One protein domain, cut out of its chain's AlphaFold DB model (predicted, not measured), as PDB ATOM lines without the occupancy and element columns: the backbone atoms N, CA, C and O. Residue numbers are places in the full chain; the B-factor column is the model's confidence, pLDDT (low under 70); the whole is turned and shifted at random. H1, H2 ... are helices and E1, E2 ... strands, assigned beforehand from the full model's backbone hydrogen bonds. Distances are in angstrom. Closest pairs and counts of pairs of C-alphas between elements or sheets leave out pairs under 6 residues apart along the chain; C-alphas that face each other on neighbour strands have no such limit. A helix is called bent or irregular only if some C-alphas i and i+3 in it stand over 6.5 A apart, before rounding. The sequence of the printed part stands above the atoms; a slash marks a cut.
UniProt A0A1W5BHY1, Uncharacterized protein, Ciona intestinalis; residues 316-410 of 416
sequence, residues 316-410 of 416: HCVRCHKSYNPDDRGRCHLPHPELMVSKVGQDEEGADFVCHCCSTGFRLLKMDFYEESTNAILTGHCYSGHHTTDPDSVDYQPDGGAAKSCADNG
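What this domain is: This is residues 316 to 410 of the 416 residues of an uncharacterized protein of Ciona intestinalis (UniProt A0A1W5BHY1). This elongated domain with little regular structure has a three-stranded sheet, E2 E3 E4, toward one end and a two-stranded ribbon, E1 E5, with unnamed loops toward the other; helix H1 packs on E4. Of 95 printed residues, 33 are in named elements, in chain order E1 E2 E3 E4 H1 E5, class mixed; both sheets are antiparallel. It is only just compact, close to loose (radius of gyration of the C-alphas 14.5 A), spanning 46 by 28 by 22 A.

How they stand to each other: E1, residues 331 to 334, and E5, residues 383 to 386, are antiparallel; N 332 and O 385 are 2.8 A apart. E2, residues 341 to 346, E3, residues 350 to 355, and E4, residues 361 to 365, form a meander of two hairpins, each strand the antiparallel neighbour of the one before; N 342 and O 354 are 2.9 A apart, N 353 and O 362 2.8 A. H1, residues 372 to 379, is on this sheet, height 8.7 A; its closest C-alpha pair with E4 is Phe 362 and Thr 379, 6.0 A. Within hydrogen-bond range are 0 of its 4 O i to N i+4 pairs and 2 of 5 O i to N i+3.

Where its parts are: E1 begins at C-alpha 331 (-48.412, -8.766, -32.852); E5 ends at C-alpha 386 (-53.305, -6.870, -32.521). E3 is 16.6 A long, E2 14.3 A. H1 is irregular, C-alphas 374 and 377 being 8.0 A apart.

The domain as a whole: The farthest C-alphas, Asp 327 and Glu 348, are 46.9 A apart. The printed part has no cut, no long link and no printed residue under 70.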
ATOM      1  N   HIS A 316     -49.408   3.853 -37.580       94.75
ATOM      2  CA  HIS A 316     -48.903   4.007 -36.217       94.75
ATOM      3  C   HIS A 316     -49.814   3.266 -35.231       94.75
ATOM      4  O   HIS A 316     -51.019   3.501 -35.203       94.75
ATOM      5  N   CYS A 317     -49.256   2.371 -34.414       95.81
ATOM      6  CA  CYS A 317     -50.026   1.701 -33.370       95.81
ATOM      7  C   CYS A 317     -50.111   2.586 -32.123       95.81
ATOM      8  O   CYS A 317     -49.110   2.727 -31.431       95.81
ATOM      9  N   VAL A 318     -51.294   3.083 -31.761       95.88
ATOM     10  CA  VAL A 318     -51.483   3.976 -30.594       95.88
ATOM     11  C   VAL A 318     -51.289   3.279 -29.237       95.88
ATOM     12  O   VAL A 318     -51.258   3.927 -28.192       95.88
ATOM     13  N   ARG A 319     -51.163   1.943 -29.235       96.12
ATOM     14  CA  ARG A 319     -50.920   1.135 -28.029       96.12
ATOM     15  C   ARG A 319     -49.432   0.955 -27.716       96.12
ATOM     16  O   ARG A 319     -49.031   1.128 -26.574       96.12
ATOM     17  N   CYS A 320     -48.626   0.561 -28.708       95.81
ATOM     18  CA  CYS A 320     -47.185   0.294 -28.535       95.81
ATOM     19  C   CYS A 320     -46.271   1.302 -29.232       95.81
ATOM     20  O   CYS A 320     -45.052   1.153 -29.187       95.81
ATOM     21  N   HIS A 321     -46.858   2.280 -29.915       95.06
ATOM     22  CA  HIS A 321     -46.200   3.384 -30.609       95.06
ATOM     23  C   HIS A 321     -45.244   2.998 -31.741       95.06
ATOM     24  O   HIS A 321     -44.519   3.838 -32.273       95.06
ATOM     25  N   LYS A 322     -45.267   1.731 -32.166       95.19
ATOM     26  CA  LYS A 322     -44.498   1.233 -33.312       95.19
ATOM     27  C   LYS A 322     -45.269   1.446 -34.612       95.19
ATOM     28  O   LYS A 322     -46.493   1.308 -34.653       95.19
ATOM     29  N   SER A 323     -44.534   1.741 -35.682       94.50
ATOM     30  CA  SER A 323     -45.075   1.679 -37.042       94.50
ATOM     31  C   SER A 323     -45.256   0.218 -37.449       94.50
ATOM     32  O   SER A 323     -44.351  -0.589 -37.236       94.50
ATOM     33  N   TYR A 324     -46.399  -0.123 -38.029       94.44
ATOM     34  CA  TYR A 324     -46.721  -1.475 -38.475       94.44
ATOM     35  C   TYR A 324     -47.435  -1.446 -39.827       94.44
ATOM     36  O   TYR A 324     -48.099  -0.469 -40.166       94.44
ATOM     37  N   ASN A 325     -47.294  -2.515 -40.602       93.69
ATOM     38  CA  ASN A 325     -48.096  -2.723 -41.799       93.69
ATOM     39  C   ASN A 325     -49.415  -3.405 -41.383       93.69
ATOM     40  O   ASN A 325     -49.348  -4.476 -40.776       93.69
ATOM     41  N   PRO A 326     -50.597  -2.828 -41.665       91.44
ATOM     42  CA  PRO A 326     -51.878  -3.447 -41.320       91.44
ATOM     43  C   PRO A 326     -52.118  -4.786 -42.030       91.44
ATOM     44  O   PRO A 326     -52.876  -5.606 -41.516       91.44
ATOM     45  N   ASP A 327     -51.447  -5.030 -43.161       89.94
ATOM     46  CA  ASP A 327     -51.528  -6.305 -43.882       89.94
ATOM     47  C   ASP A 327     -50.638  -7.398 -43.263       89.94
ATOM     48  O   ASP A 327     -50.824  -8.592 -43.526       89.94
ATOM     49  N   ASP A 328     -49.677  -7.016 -42.415       89.38
ATOM     50  CA  ASP A 328     -48.799  -7.966 -41.742       89.38
ATOM     51  C   ASP A 328     -49.478  -8.540 -40.495       89.38
ATOM     52  O   ASP A 328     -50.114  -7.848 -39.702       89.38
ATOM     53  N   ARG A 329     -49.245  -9.830 -40.233       88.88
ATOM     54  CA  ARG A 329     -49.748 -10.532 -39.034       88.88
ATOM     55  C   ARG A 329     -48.933 -10.231 -37.767       88.88
ATOM     56  O   ARG A 329     -48.855 -11.067 -36.865       88.88
ATOM     57  N   GLY A 330     -48.281  -9.070 -37.715       92.00
ATOM     58  CA  GLY A 330     -47.478  -8.640 -36.575       92.00
ATOM     59  C   GLY A 330     -48.325  -8.523 -35.304       92.00
ATOM     60  O   GLY A 330     -49.482  -8.101 -35.352       92.00
ATOM     61  N   ARG A 331     -47.754  -8.907 -34.156       95.75
ATOM     62  CA  ARG A 331     -48.412  -8.766 -32.852       95.75
ATOM     63  C   ARG A 331     -47.878  -7.564 -32.084       95.75
ATOM     64  O   ARG A 331     -46.677  -7.317 -32.009       95.75
ATOM     65  N   CYS A 332     -48.807  -6.860 -31.454       97.12
ATOM     66  CA  CYS A 332     -48.533  -5.791 -30.518       97.12
ATOM     67  C   CYS A 332     -48.201  -6.399 -29.153       97.12
ATOM     68  O   CYS A 332     -49.055  -7.029 -28.526       97.12
ATOM     69  N   HIS A 333     -46.976  -6.166 -28.695       96.06
ATOM     70  CA  HIS A 333     -46.457  -6.640 -27.420       96.06
ATOM     71  C   HIS A 333     -46.078  -5.455 -26.536       96.06
ATOM     72  O   HIS A 333     -45.347  -4.570 -26.987       96.06
ATOM     73  N   LEU A 334     -46.574  -5.448 -25.299       96.44
ATOM     74  CA  LEU A 334     -46.184  -4.477 -24.276       96.44
ATOM     75  C   LEU A 334     -45.556  -5.208 -23.088       96.44
ATOM     76  O   LEU A 334     -46.134  -6.202 -22.638       96.44
ATOM     77  N   PRO A 335     -44.408  -4.741 -22.578       96.56
ATOM     78  CA  PRO A 335     -43.805  -5.294 -21.372       96.56
ATOM     79  C   PRO A 335     -44.653  -4.974 -20.131       96.56
ATOM     80  O   PRO A 335     -45.651  -4.253 -20.205       96.56
ATOM     81  N   HIS A 336     -44.287  -5.546 -18.986       96.62
ATOM     82  CA  HIS A 336     -44.880  -5.158 -17.707       96.62
ATOM     83  C   HIS A 336     -44.367  -3.765 -17.307       96.62
ATOM     84  O   HIS A 336     -43.159  -3.571 -17.255       96.62
ATOM     85  N   PRO A 337     -45.242  -2.779 -17.034       95.12
ATOM     86  CA  PRO A 337     -44.784  -1.464 -16.595       95.12
ATOM     87  C   PRO A 337     -44.067  -1.569 -15.258       95.12
ATOM     88  O   PRO A 337     -44.610  -2.155 -14.322       95.12
ATOM     89  N   GLU A 338     -42.891  -0.956 -15.147       95.06
ATOM     90  CA  GLU A 338     -42.075  -1.008 -13.929       95.06
ATOM     91  C   GLU A 338     -42.839  -0.522 -12.689       95.06
ATOM     92  O   GLU A 338     -42.825  -1.181 -11.654       95.06
ATOM     93  N   LEU A 339     -43.617   0.558 -12.829       94.12
ATOM     94  CA  LEU A 339     -44.445   1.119 -11.751       94.12
ATOM     95  C   LEU A 339     -45.550   0.171 -11.264       94.12
ATOM     96  O   LEU A 339     -46.061   0.335 -10.158       94.12
ATOM     97  N   MET A 340     -45.917  -0.817 -12.079       95.19
ATOM     98  CA  MET A 340     -46.983  -1.773 -11.788       95.19
ATOM     99  C   MET A 340     -46.441  -3.145 -11.406       95.19
ATOM    100  O   MET A 340     -47.230  -4.067 -11.200       95.19
ATOM    101  N   VAL A 341     -45.123  -3.305 -11.305       96.69
ATOM    102  CA  VAL A 341     -44.487  -4.551 -10.884       96.69
ATOM    103  C   VAL A 341     -44.002  -4.414  -9.447       96.69
ATOM    104  O   VAL A 341     -43.209  -3.537  -9.121       96.69
ATOM    105  N   SER A 342     -44.453  -5.315  -8.580       97.25
ATOM    106  CA  SER A 342     -44.000  -5.390  -7.192       97.25
ATOM    107  C   SER A 342     -43.284  -6.706  -6.919       97.25
ATOM    108  O   SER A 342     -43.652  -7.766  -7.427       97.25
ATOM    109  N   LYS A 343     -42.227  -6.637  -6.110       98.19
ATOM    110  CA  LYS A 343     -41.496  -7.811  -5.637       98.19
ATOM    111  C   LYS A 343     -42.278  -8.482  -4.513       98.19
ATOM    112  O   LYS A 343     -42.600  -7.841  -3.514       98.19
ATOM    113  N   VAL A 344     -42.552  -9.771  -4.671       98.00
ATOM    114  CA  VAL A 344     -43.322 -10.582  -3.717       98.00
ATOM    115  C   VAL A 344     -42.397 -11.374  -2.796       98.00
ATOM    116  O   VAL A 344     -42.682 -11.521  -1.609       98.00
ATOM    117  N   GLY A 345     -41.278 -11.869  -3.326       97.75
ATOM    118  CA  GLY A 345     -40.346 -12.718  -2.590       97.75
ATOM    119  C   GLY A 345     -38.958 -12.756  -3.221       97.75
ATOM    120  O   GLY A 345     -38.757 -12.315  -4.353       97.75
ATOM    121  N   GLN A 346     -37.987 -13.258  -2.462       98.00
ATOM    122  CA  GLN A 346     -36.621 -13.493  -2.924       98.00
ATOM    123  C   GLN A 346     -36.012 -14.671  -2.172       98.00
ATOM    124  O   GLN A 346     -36.226 -14.820  -0.967       98.00
ATOM    125  N   ASP A 347     -35.211 -15.453  -2.883       97.56
ATOM    126  CA  ASP A 347     -34.366 -16.508  -2.336       97.56
ATOM    127  C   ASP A 347     -32.977 -16.493  -3.006       97.56
ATOM    128  O   ASP A 347     -32.578 -15.507  -3.631       97.56
ATOM    129  N   GLU A 348     -32.207 -17.567  -2.823       97.19
ATOM    130  CA  GLU A 348     -30.851 -17.708  -3.366       97.19
ATOM    131  C   GLU A 348     -30.818 -17.850  -4.897       97.19
ATOM    132  O   GLU A 348     -29.793 -17.570  -5.522       97.19
ATOM    133  N   GLU A 349     -31.917 -18.282  -5.520       97.38
ATOM    134  CA  GLU A 349     -31.985 -18.510  -6.962       97.38
ATOM    135  C   GLU A 349     -32.495 -17.283  -7.722       97.38
ATOM    136  O   GLU A 349     -32.146 -17.114  -8.895       97.38
ATOM    137  N   GLY A 350     -33.313 -16.432  -7.098       97.38
ATOM    138  CA  GLY A 350     -33.875 -15.250  -7.747       97.38
ATOM    139  C   GLY A 350     -34.938 -14.514  -6.936       97.38
ATOM    140  O   GLY A 350     -35.067 -14.686  -5.724       97.38
ATOM    141  N   ALA A 351     -35.709 -13.676  -7.626       98.19
ATOM    142  CA  ALA A 351     -36.824 -12.931  -7.053       98.19
ATOM    143  C   ALA A 351     -38.126 -13.156  -7.827       98.19
ATOM    144  O   ALA A 351     -38.131 -13.236  -9.059       98.19
ATOM    145  N   ASP A 352     -39.226 -13.228  -7.082       98.25
ATOM    146  CA  ASP A 352     -40.581 -13.354  -7.605       98.25
ATOM    147  C   ASP A 352     -41.254 -11.982  -7.621       98.25
ATOM    148  O   ASP A 352     -41.196 -11.225  -6.645       98.25
ATOM    149  N   PHE A 353     -41.938 -11.685  -8.715       98.44
ATOM    150  CA  PHE A 353     -42.613 -10.423  -8.969       98.44
ATOM    151  C   PHE A 353     -44.062 -10.665  -9.385       98.44
ATOM    152  O   PHE A 353     -44.397 -11.722  -9.922       98.44
ATOM    153  N   VAL A 354     -44.921  -9.673  -9.169       98.25
ATOM    154  CA  VAL A 354     -46.297  -9.644  -9.669       98.25
ATOM    155  C   VAL A 354     -46.540  -8.335 -10.402       98.25
ATOM    156  O   VAL A 354     -46.203  -7.265  -9.900       98.25
ATOM    157  N   CYS A 355     -47.150  -8.415 -11.582       97.38
ATOM    158  CA  CYS A 355     -47.631  -7.243 -12.300       97.38
ATOM    159  C   CYS A 355     -49.092  -6.965 -11.930       97.38
ATOM    160  O   CYS A 355     -49.966  -7.788 -12.193       97.38
ATOM    161  N   HIS A 356     -49.379  -5.790 -11.379       95.06
ATOM    162  CA  HIS A 356     -50.724  -5.369 -10.993       95.06
ATOM    163  C   HIS A 356     -51.626  -5.018 -12.187       95.06
ATOM    164  O   HIS A 356     -52.843  -5.064 -12.044       95.06
ATOM    165  N   CYS A 357     -51.063  -4.753 -13.373       93.69
ATOM    166  CA  CYS A 357     -51.854  -4.533 -14.591       93.69
ATOM    167  C   CYS A 357     -52.554  -5.811 -15.072       93.69
ATOM    168  O   CYS A 357     -53.746  -5.802 -15.356       93.69
ATOM    169  N   CYS A 358     -51.810  -6.917 -15.188       94.81
ATOM    170  CA  CYS A 358     -52.317  -8.181 -15.743       94.81
ATOM    171  C   CYS A 358     -52.442  -9.305 -14.703       94.81
ATOM    172  O   CYS A 358     -52.764 -10.438 -15.056       94.81
ATOM    173  N   SER A 359     -52.148  -9.020 -13.430       95.88
ATOM    174  CA  SER A 359     -52.131  -9.983 -12.314       95.88
ATOM    175  C   SER A 359     -51.230 -11.209 -12.533       95.88
ATOM    176  O   SER A 359     -51.397 -12.235 -11.879       95.88
ATOM    177  N   THR A 360     -50.276 -11.128 -13.463       97.38
ATOM    178  CA  THR A 360     -49.358 -12.232 -13.769       97.38
ATOM    179  C   THR A 360     -48.139 -12.157 -12.861       97.38
ATOM    180  O   THR A 360     -47.532 -11.093 -12.725       97.38
ATOM    181  N   GLY A 361     -47.792 -13.287 -12.244       97.62
ATOM    182  CA  GLY A 361     -46.552 -13.451 -11.498       97.62
ATOM    183  C   GLY A 361     -45.444 -14.031 -12.371       97.62
ATOM    184  O   GLY A 361     -45.706 -14.904 -13.198       97.62
ATOM    185  N   PHE A 362     -44.213 -13.564 -12.181       97.94
ATOM    186  CA  PHE A 362     -43.031 -14.068 -12.879       97.94
ATOM    187  C   PHE A 362     -41.806 -14.046 -11.969       97.94
ATOM    188  O   PHE A 362     -41.744 -13.288 -11.003       97.94
ATOM    189  N   ARG A 363     -40.820 -14.884 -12.287       97.69
ATOM    190  CA  ARG A 363     -39.591 -15.038 -11.507       97.69
ATOM    191  C   ARG A 363     -38.381 -14.683 -12.350       97.69
ATOM    192  O   ARG A 363     -38.238 -15.187 -13.463       97.69
ATOM    193  N   LEU A 364     -37.493 -13.860 -11.806       97.75
ATOM    194  CA  LEU A 364     -36.212 -13.535 -12.424       97.75
ATOM    195  C   LEU A 364     -35.085 -14.253 -11.689       97.75
ATOM    196  O   LEU A 364     -34.831 -14.006 -10.512       97.75
ATOM    197  N   LEU A 365     -34.404 -15.150 -12.399       97.25
ATOM    198  CA  LEU A 365     -33.277 -15.903 -11.856       97.25
ATOM    199  C   LEU A 365     -32.039 -15.010 -11.756       97.25
ATOM    200  O   LEU A 365     -31.707 -14.295 -12.702       97.25
ATOM    201  N   LYS A 366     -31.320 -15.103 -10.634       96.06
ATOM    202  CA  LYS A 366     -30.083 -14.359 -10.338       96.06
ATOM    203  C   LYS A 366     -30.234 -12.832 -10.378       96.06
ATOM    204  O   LYS A 366     -29.233 -12.127 -10.486       96.06
ATOM    205  N   MET A 367     -31.462 -12.326 -10.300       95.81
ATOM    206  CA  MET A 367     -31.769 -10.900 -10.218       95.81
ATOM    207  C   MET A 367     -32.719 -10.660  -9.051       95.81
ATOM    208  O   MET A 367     -33.543 -11.515  -8.725       95.81
ATOM    209  N   ASP A 368     -32.611  -9.491  -8.434       96.19
ATOM    210  CA  ASP A 368     -33.425  -9.087  -7.291       96.19
ATOM    211  C   ASP A 368     -34.288  -7.845  -7.562       96.19
ATOM    212  O   ASP A 368     -35.038  -7.433  -6.670       96.19
ATOM    213  N   PHE A 369     -34.236  -7.307  -8.785       96.62
ATOM    214  CA  PHE A 369     -35.008  -6.159  -9.261       96.62
ATOM    215  C   PHE A 369     -35.626  -6.414 -10.647       96.62
ATOM    216  O   PHE A 369     -35.147  -7.251 -11.416       96.62
ATOM    217  N   TYR A 370     -36.681  -5.661 -10.960       97.44
ATOM    218  CA  TYR A 370     -37.304  -5.596 -12.280       97.44
ATOM    219  C   TYR A 370     -37.115  -4.192 -12.854       97.44
ATOM    220  O   TYR A 370     -37.336  -3.219 -12.143       97.44
ATOM    221  N   GLU A 371     -36.717  -4.104 -14.119       96.56
ATOM    222  CA  GLU A 371     -36.564  -2.854 -14.863       96.56
ATOM    223  C   GLU A 371     -36.921  -3.122 -16.331       96.56
ATOM    224  O   GLU A 371     -36.366  -4.024 -16.972       96.56
ATOM    225  N   GLU A 372     -37.844  -2.330 -16.881       93.38
ATOM    226  CA  GLU A 372     -38.438  -2.574 -18.204       93.38
ATOM    227  C   GLU A 372     -37.369  -2.690 -19.311       93.38
ATOM    228  O   GLU A 372     -37.452  -3.559 -20.181       93.38
ATOM    229  N   SER A 373     -36.314  -1.873 -19.253       92.50
ATOM    230  CA  SER A 373     -35.222  -1.879 -20.235       92.50
ATOM    231  C   SER A 373     -34.270  -3.067 -20.121       92.50
ATOM    232  O   SER A 373     -33.593  -3.395 -21.096       92.50
ATOM    233  N   THR A 374     -34.191  -3.699 -18.951       93.62
ATOM    234  CA  THR A 374     -33.122  -4.654 -18.633       93.62
ATOM    235  C   THR A 374     -33.609  -6.093 -18.712       93.62
ATOM    236  O   THR A 374     -32.907  -6.957 -19.242       93.62
ATOM    237  N   ASN A 375     -34.811  -6.379 -18.205       93.94
ATOM    238  CA  ASN A 375     -35.270  -7.758 -18.028       93.94
ATOM    239  C   ASN A 375     -36.696  -8.041 -18.518       93.94
ATOM    240  O   ASN A 375     -37.143  -9.184 -18.411       93.94
ATOM    241  N   ALA A 376     -37.370  -7.092 -19.179       93.44
ATOM    242  CA  ALA A 376     -38.707  -7.323 -19.737       93.44
ATOM    243  C   ALA A 376     -38.795  -8.539 -20.678       93.44
ATOM    244  O   ALA A 376     -39.770  -9.289 -20.624       93.44
ATOM    245  N   ILE A 377     -37.758  -8.791 -21.488       93.56
ATOM    246  CA  ILE A 377     -37.727  -9.924 -22.429       93.56
ATOM    247  C   ILE A 377     -37.823 -11.293 -21.734       93.56
ATOM    248  O   ILE A 377     -38.313 -12.249 -22.329       93.56
ATOM    249  N   LEU A 378     -37.388 -11.388 -20.473       95.81
ATOM    250  CA  LEU A 378     -37.408 -12.627 -19.689       95.81
ATOM    251  C   LEU A 378     -38.751 -12.855 -18.985       95.81
ATOM    252  O   LEU A 378     -39.050 -13.973 -18.577       95.81
ATOM    253  N   THR A 379     -39.550 -11.800 -18.828       95.38
ATOM    254  CA  THR A 379     -40.777 -11.811 -18.015       95.38
ATOM    255  C   THR A 379     -42.048 -12.043 -18.823       95.38
ATOM    256  O   THR A 379     -43.117 -12.235 -18.252       95.38
ATOM    257  N   GLY A 380     -41.940 -12.050 -20.152       94.81
ATOM    258  CA  GLY A 380     -43.094 -12.054 -21.039       94.81
ATOM    259  C   GLY A 380     -43.668 -10.651 -21.233       94.81
ATOM    260  O   GLY A 380     -42.947  -9.656 -21.221       94.81
ATOM    261  N   HIS A 381     -44.973 -10.579 -21.484       96.50
ATOM    262  CA  HIS A 381     -45.646  -9.352 -21.895       96.50
ATOM    263  C   HIS A 381     -46.906  -9.129 -21.062       96.50
ATOM    264  O   HIS A 381     -47.704 -10.049 -20.882       96.50
ATOM    265  N   CYS A 382     -47.137  -7.888 -20.640       96.25
ATOM    266  CA  CYS A 382     -48.379  -7.485 -19.990       96.25
ATOM    267  C   CYS A 382     -49.561  -7.469 -20.962       96.25
ATOM    268  O   CYS A 382     -50.702  -7.697 -20.563       96.25
ATOM    269  N   TYR A 383     -49.291  -7.199 -22.240       96.62
ATOM    270  CA  TYR A 383     -50.280  -7.260 -23.309       96.62
ATOM    271  C   TYR A 383     -49.697  -7.945 -24.544       96.62
ATOM    272  O   TYR A 383     -48.568  -7.668 -24.954       96.62
ATOM    273  N   SER A 384     -50.498  -8.809 -25.165       96.44
ATOM    274  CA  SER A 384     -50.191  -9.479 -26.426       96.44
ATOM    275  C   SER A 384     -51.458  -9.535 -27.274       96.44
ATOM    276  O   SER A 384     -52.433 -10.181 -26.894       96.44
ATOM    277  N   GLY A 385     -51.468  -8.838 -28.408       96.12
ATOM    278  CA  GLY A 385     -52.663  -8.728 -29.243       96.12
ATOM    279  C   GLY A 385     -52.395  -8.098 -30.602       96.12
ATOM    280  O   GLY A 385     -51.274  -8.133 -31.104       96.12
ATOM    281  N   HIS A 386     -53.432  -7.550 -31.230       96.56
ATOM    282  CA  HIS A 386     -53.305  -6.870 -32.521       96.56
ATOM    283  C   HIS A 386     -52.902  -5.408 -32.332       96.56
ATOM    284  O   HIS A 386     -53.219  -4.783 -31.314       96.56
ATOM    285  N   HIS A 387     -52.178  -4.878 -33.315       97.12
ATOM    286  CA  HIS A 387     -51.960  -3.442 -33.414       97.12
ATOM    287  C   HIS A 387     -53.289  -2.728 -33.678       97.12
ATOM    288  O   HIS A 387     -54.205  -3.300 -34.266       97.12
ATOM    289  N   THR A 388     -53.397  -1.488 -33.216       95.62
ATOM    290  CA  THR A 388     -54.594  -0.665 -33.378       95.62
ATOM    291  C   THR A 388     -54.185   0.781 -33.609       95.62
ATOM    292  O   THR A 388     -53.227   1.252 -32.994       95.62
ATOM    293  N   THR A 389     -54.894   1.473 -34.495       95.19
ATOM    294  CA  THR A 389     -54.821   2.931 -34.678       95.19
ATOM    295  C   THR A 389     -55.893   3.659 -33.869       95.19
ATOM    296  O   THR A 389     -55.901   4.883 -33.844       95.19
ATOM    297  N   ASP A 390     -56.818   2.919 -33.252       95.50
ATOM    298  CA  ASP A 390     -57.964   3.464 -32.535       95.50
ATOM    299  C   ASP A 390     -57.630   3.655 -31.044       95.50
ATOM    300  O   ASP A 390     -57.456   2.649 -30.338       95.50
ATOM    301  N   PRO A 391     -57.515   4.901 -30.547       94.25
ATOM    302  CA  PRO A 391     -57.194   5.166 -29.147       94.25
ATOM    303  C   PRO A 391     -58.303   4.706 -28.195       94.25
ATOM    304  O   PRO A 391     -57.989   4.283 -27.085       94.25
ATOM    305  N   ASP A 392     -59.565   4.679 -28.630       94.44
ATOM    306  CA  ASP A 392     -60.691   4.251 -27.785       94.44
ATOM    307  C   ASP A 392     -60.654   2.738 -27.502       94.44
ATOM    308  O   ASP A 392     -61.239   2.245 -26.536       94.44
ATOM    309  N   SER A 393     -59.907   1.985 -28.317       94.69
ATOM    310  CA  SER A 393     -59.654   0.552 -28.121       94.69
ATOM    311  C   SER A 393     -58.526   0.252 -27.120       94.69
ATOM    312  O   SER A 393     -58.149  -0.916 -26.927       94.69
ATOM    313  N   VAL A 394     -57.926   1.279 -26.512       94.69
ATOM    314  CA  VAL A 394     -56.802   1.154 -25.578       94.69
ATOM    315  C   VAL A 394     -57.204   1.671 -24.197       94.69
ATOM    316  O   VAL A 394     -57.626   2.808 -24.039       94.69
ATOM    317  N   ASP A 395     -57.033   0.829 -23.175       90.44
ATOM    318  CA  ASP A 395     -57.223   1.224 -21.777       90.44
ATOM    319  C   ASP A 395     -55.958   1.922 -21.252       90.44
ATOM    320  O   ASP A 395     -54.978   1.275 -20.866       90.44
ATOM    321  N   TYR A 396     -55.960   3.256 -21.300       91.31
ATOM    322  CA  TYR A 396     -54.893   4.087 -20.746       91.31
ATOM    323  C   TYR A 396     -55.131   4.301 -19.248       91.31
ATOM    324  O   TYR A 396     -55.943   5.134 -18.846       91.31
ATOM    325  N   GLN A 397     -54.406   3.561 -18.408       88.38
ATOM    326  CA  GLN A 397     -54.500   3.745 -16.959       88.38
ATOM    327  C   GLN A 397     -53.565   4.877 -16.507       88.38
ATOM    328  O   GLN A 397     -52.361   4.801 -16.778       88.38
ATOM    329  N   PRO A 398     -54.079   5.897 -15.792       79.88
ATOM    330  CA  PRO A 398     -53.304   7.079 -15.405       79.88
ATOM    331  C   PRO A 398     -52.159   6.752 -14.437       79.88
ATOM    332  O   PRO A 398     -51.135   7.426 -14.450       79.88
ATOM    333  N   ASP A 399     -52.304   5.685 -13.649       80.62
ATOM    334  CA  ASP A 399     -51.352   5.293 -12.606       80.62
ATOM    335  C   ASP A 399     -50.256   4.331 -13.112       80.62
ATOM    336  O   ASP A 399     -49.634   3.621 -12.325       80.62
ATOM    337  N   GLY A 400     -50.001   4.299 -14.427       78.69
ATOM    338  CA  GLY A 400     -48.904   3.518 -15.014       78.69
ATOM    339  C   GLY A 400     -49.326   2.221 -15.705       78.69
ATOM    340  O   GLY A 400     -48.608   1.226 -15.620       78.69
ATOM    341  N   GLY A 401     -50.466   2.218 -16.404       88.56
ATOM    342  CA  GLY A 401     -50.929   1.068 -17.190       88.56
ATOM    343  C   GLY A 401     -49.934   0.570 -18.246       88.56
ATOM    344  O   GLY A 401     -48.927   1.204 -18.548       88.56
ATOM    345  N   ALA A 402     -50.243  -0.582 -18.853       89.81
ATOM    346  CA  ALA A 402     -49.399  -1.199 -19.886       89.81
ATOM    347  C   ALA A 402     -49.156  -0.295 -21.106       89.81
ATOM    348  O   ALA A 402     -48.088  -0.343 -21.713       89.81
ATOM    349  N   ALA A 403     -50.157   0.501 -21.481       94.56
ATOM    350  CA  ALA A 403     -50.097   1.406 -22.617       94.56
ATOM    351  C   ALA A 403     -49.980   2.858 -22.142       94.56
ATOM    352  O   ALA A 403     -50.719   3.293 -21.260       94.56
ATOM    353  N   LYS A 404     -49.082   3.612 -22.777       92.62
ATOM    354  CA  LYS A 404     -48.931   5.064 -22.604       92.62
ATOM    355  C   LYS A 404     -49.669   5.789 -23.719       92.62
ATOM    356  O   LYS A 404     -49.749   5.247 -24.821       92.62
ATOM    357  N   SER A 405     -50.173   6.995 -23.473       92.38
ATOM    358  CA  SER A 405     -50.758   7.800 -24.552       92.38
ATOM    359  C   SER A 405     -49.688   8.229 -25.569       92.38
ATOM    360  O   SER A 405     -48.488   8.188 -25.282       92.38
ATOM    361  N   CYS A 406     -50.104   8.659 -26.764       92.12
ATOM    362  CA  CYS A 406     -49.182   9.232 -27.753       92.12
ATOM    363  C   CYS A 406     -48.447  10.464 -27.197       92.12
ATOM    364  O   CYS A 406     -47.256  10.623 -27.454       92.12
ATOM    365  N   ALA A 407     -49.123  11.283 -26.383       89.75
ATOM    366  CA  ALA A 407     -48.521  12.439 -25.721       89.75
ATOM    367  C   ALA A 407     -47.423  12.020 -24.730       89.75
ATOM    368  O   ALA A 407     -46.311  12.546 -24.788       89.75
ATOM    369  N   ASP A 408     -47.696  11.023 -23.884       90.12
ATOM    370  CA  ASP A 408     -46.728  10.522 -22.895       90.12
ATOM    371  C   ASP A 408     -45.539   9.815 -23.552       90.12
ATOM    372  O   ASP A 408     -44.427   9.823 -23.024       90.12
ATOM    373  N   ASN A 409     -45.765   9.196 -24.714       89.88
ATOM    374  CA  ASN A 409     -44.723   8.518 -25.476       89.88
ATOM    375  C   ASN A 409     -43.960   9.459 -26.431       89.88
ATOM    376  O   ASN A 409     -43.045   9.017 -27.128       89.88
ATOM    377  N   GLY A 410     -44.319  10.748 -26.478       90.88
ATOM    378  CA  GLY A 410     -43.661  11.742 -27.329       90.88
ATOM    379  C   GLY A 410     -43.868  11.501 -28.825       90.88
ATOM    380  O   GLY A 410     -42.996  11.820 -29.636       90.88
TER     381      GLY A 410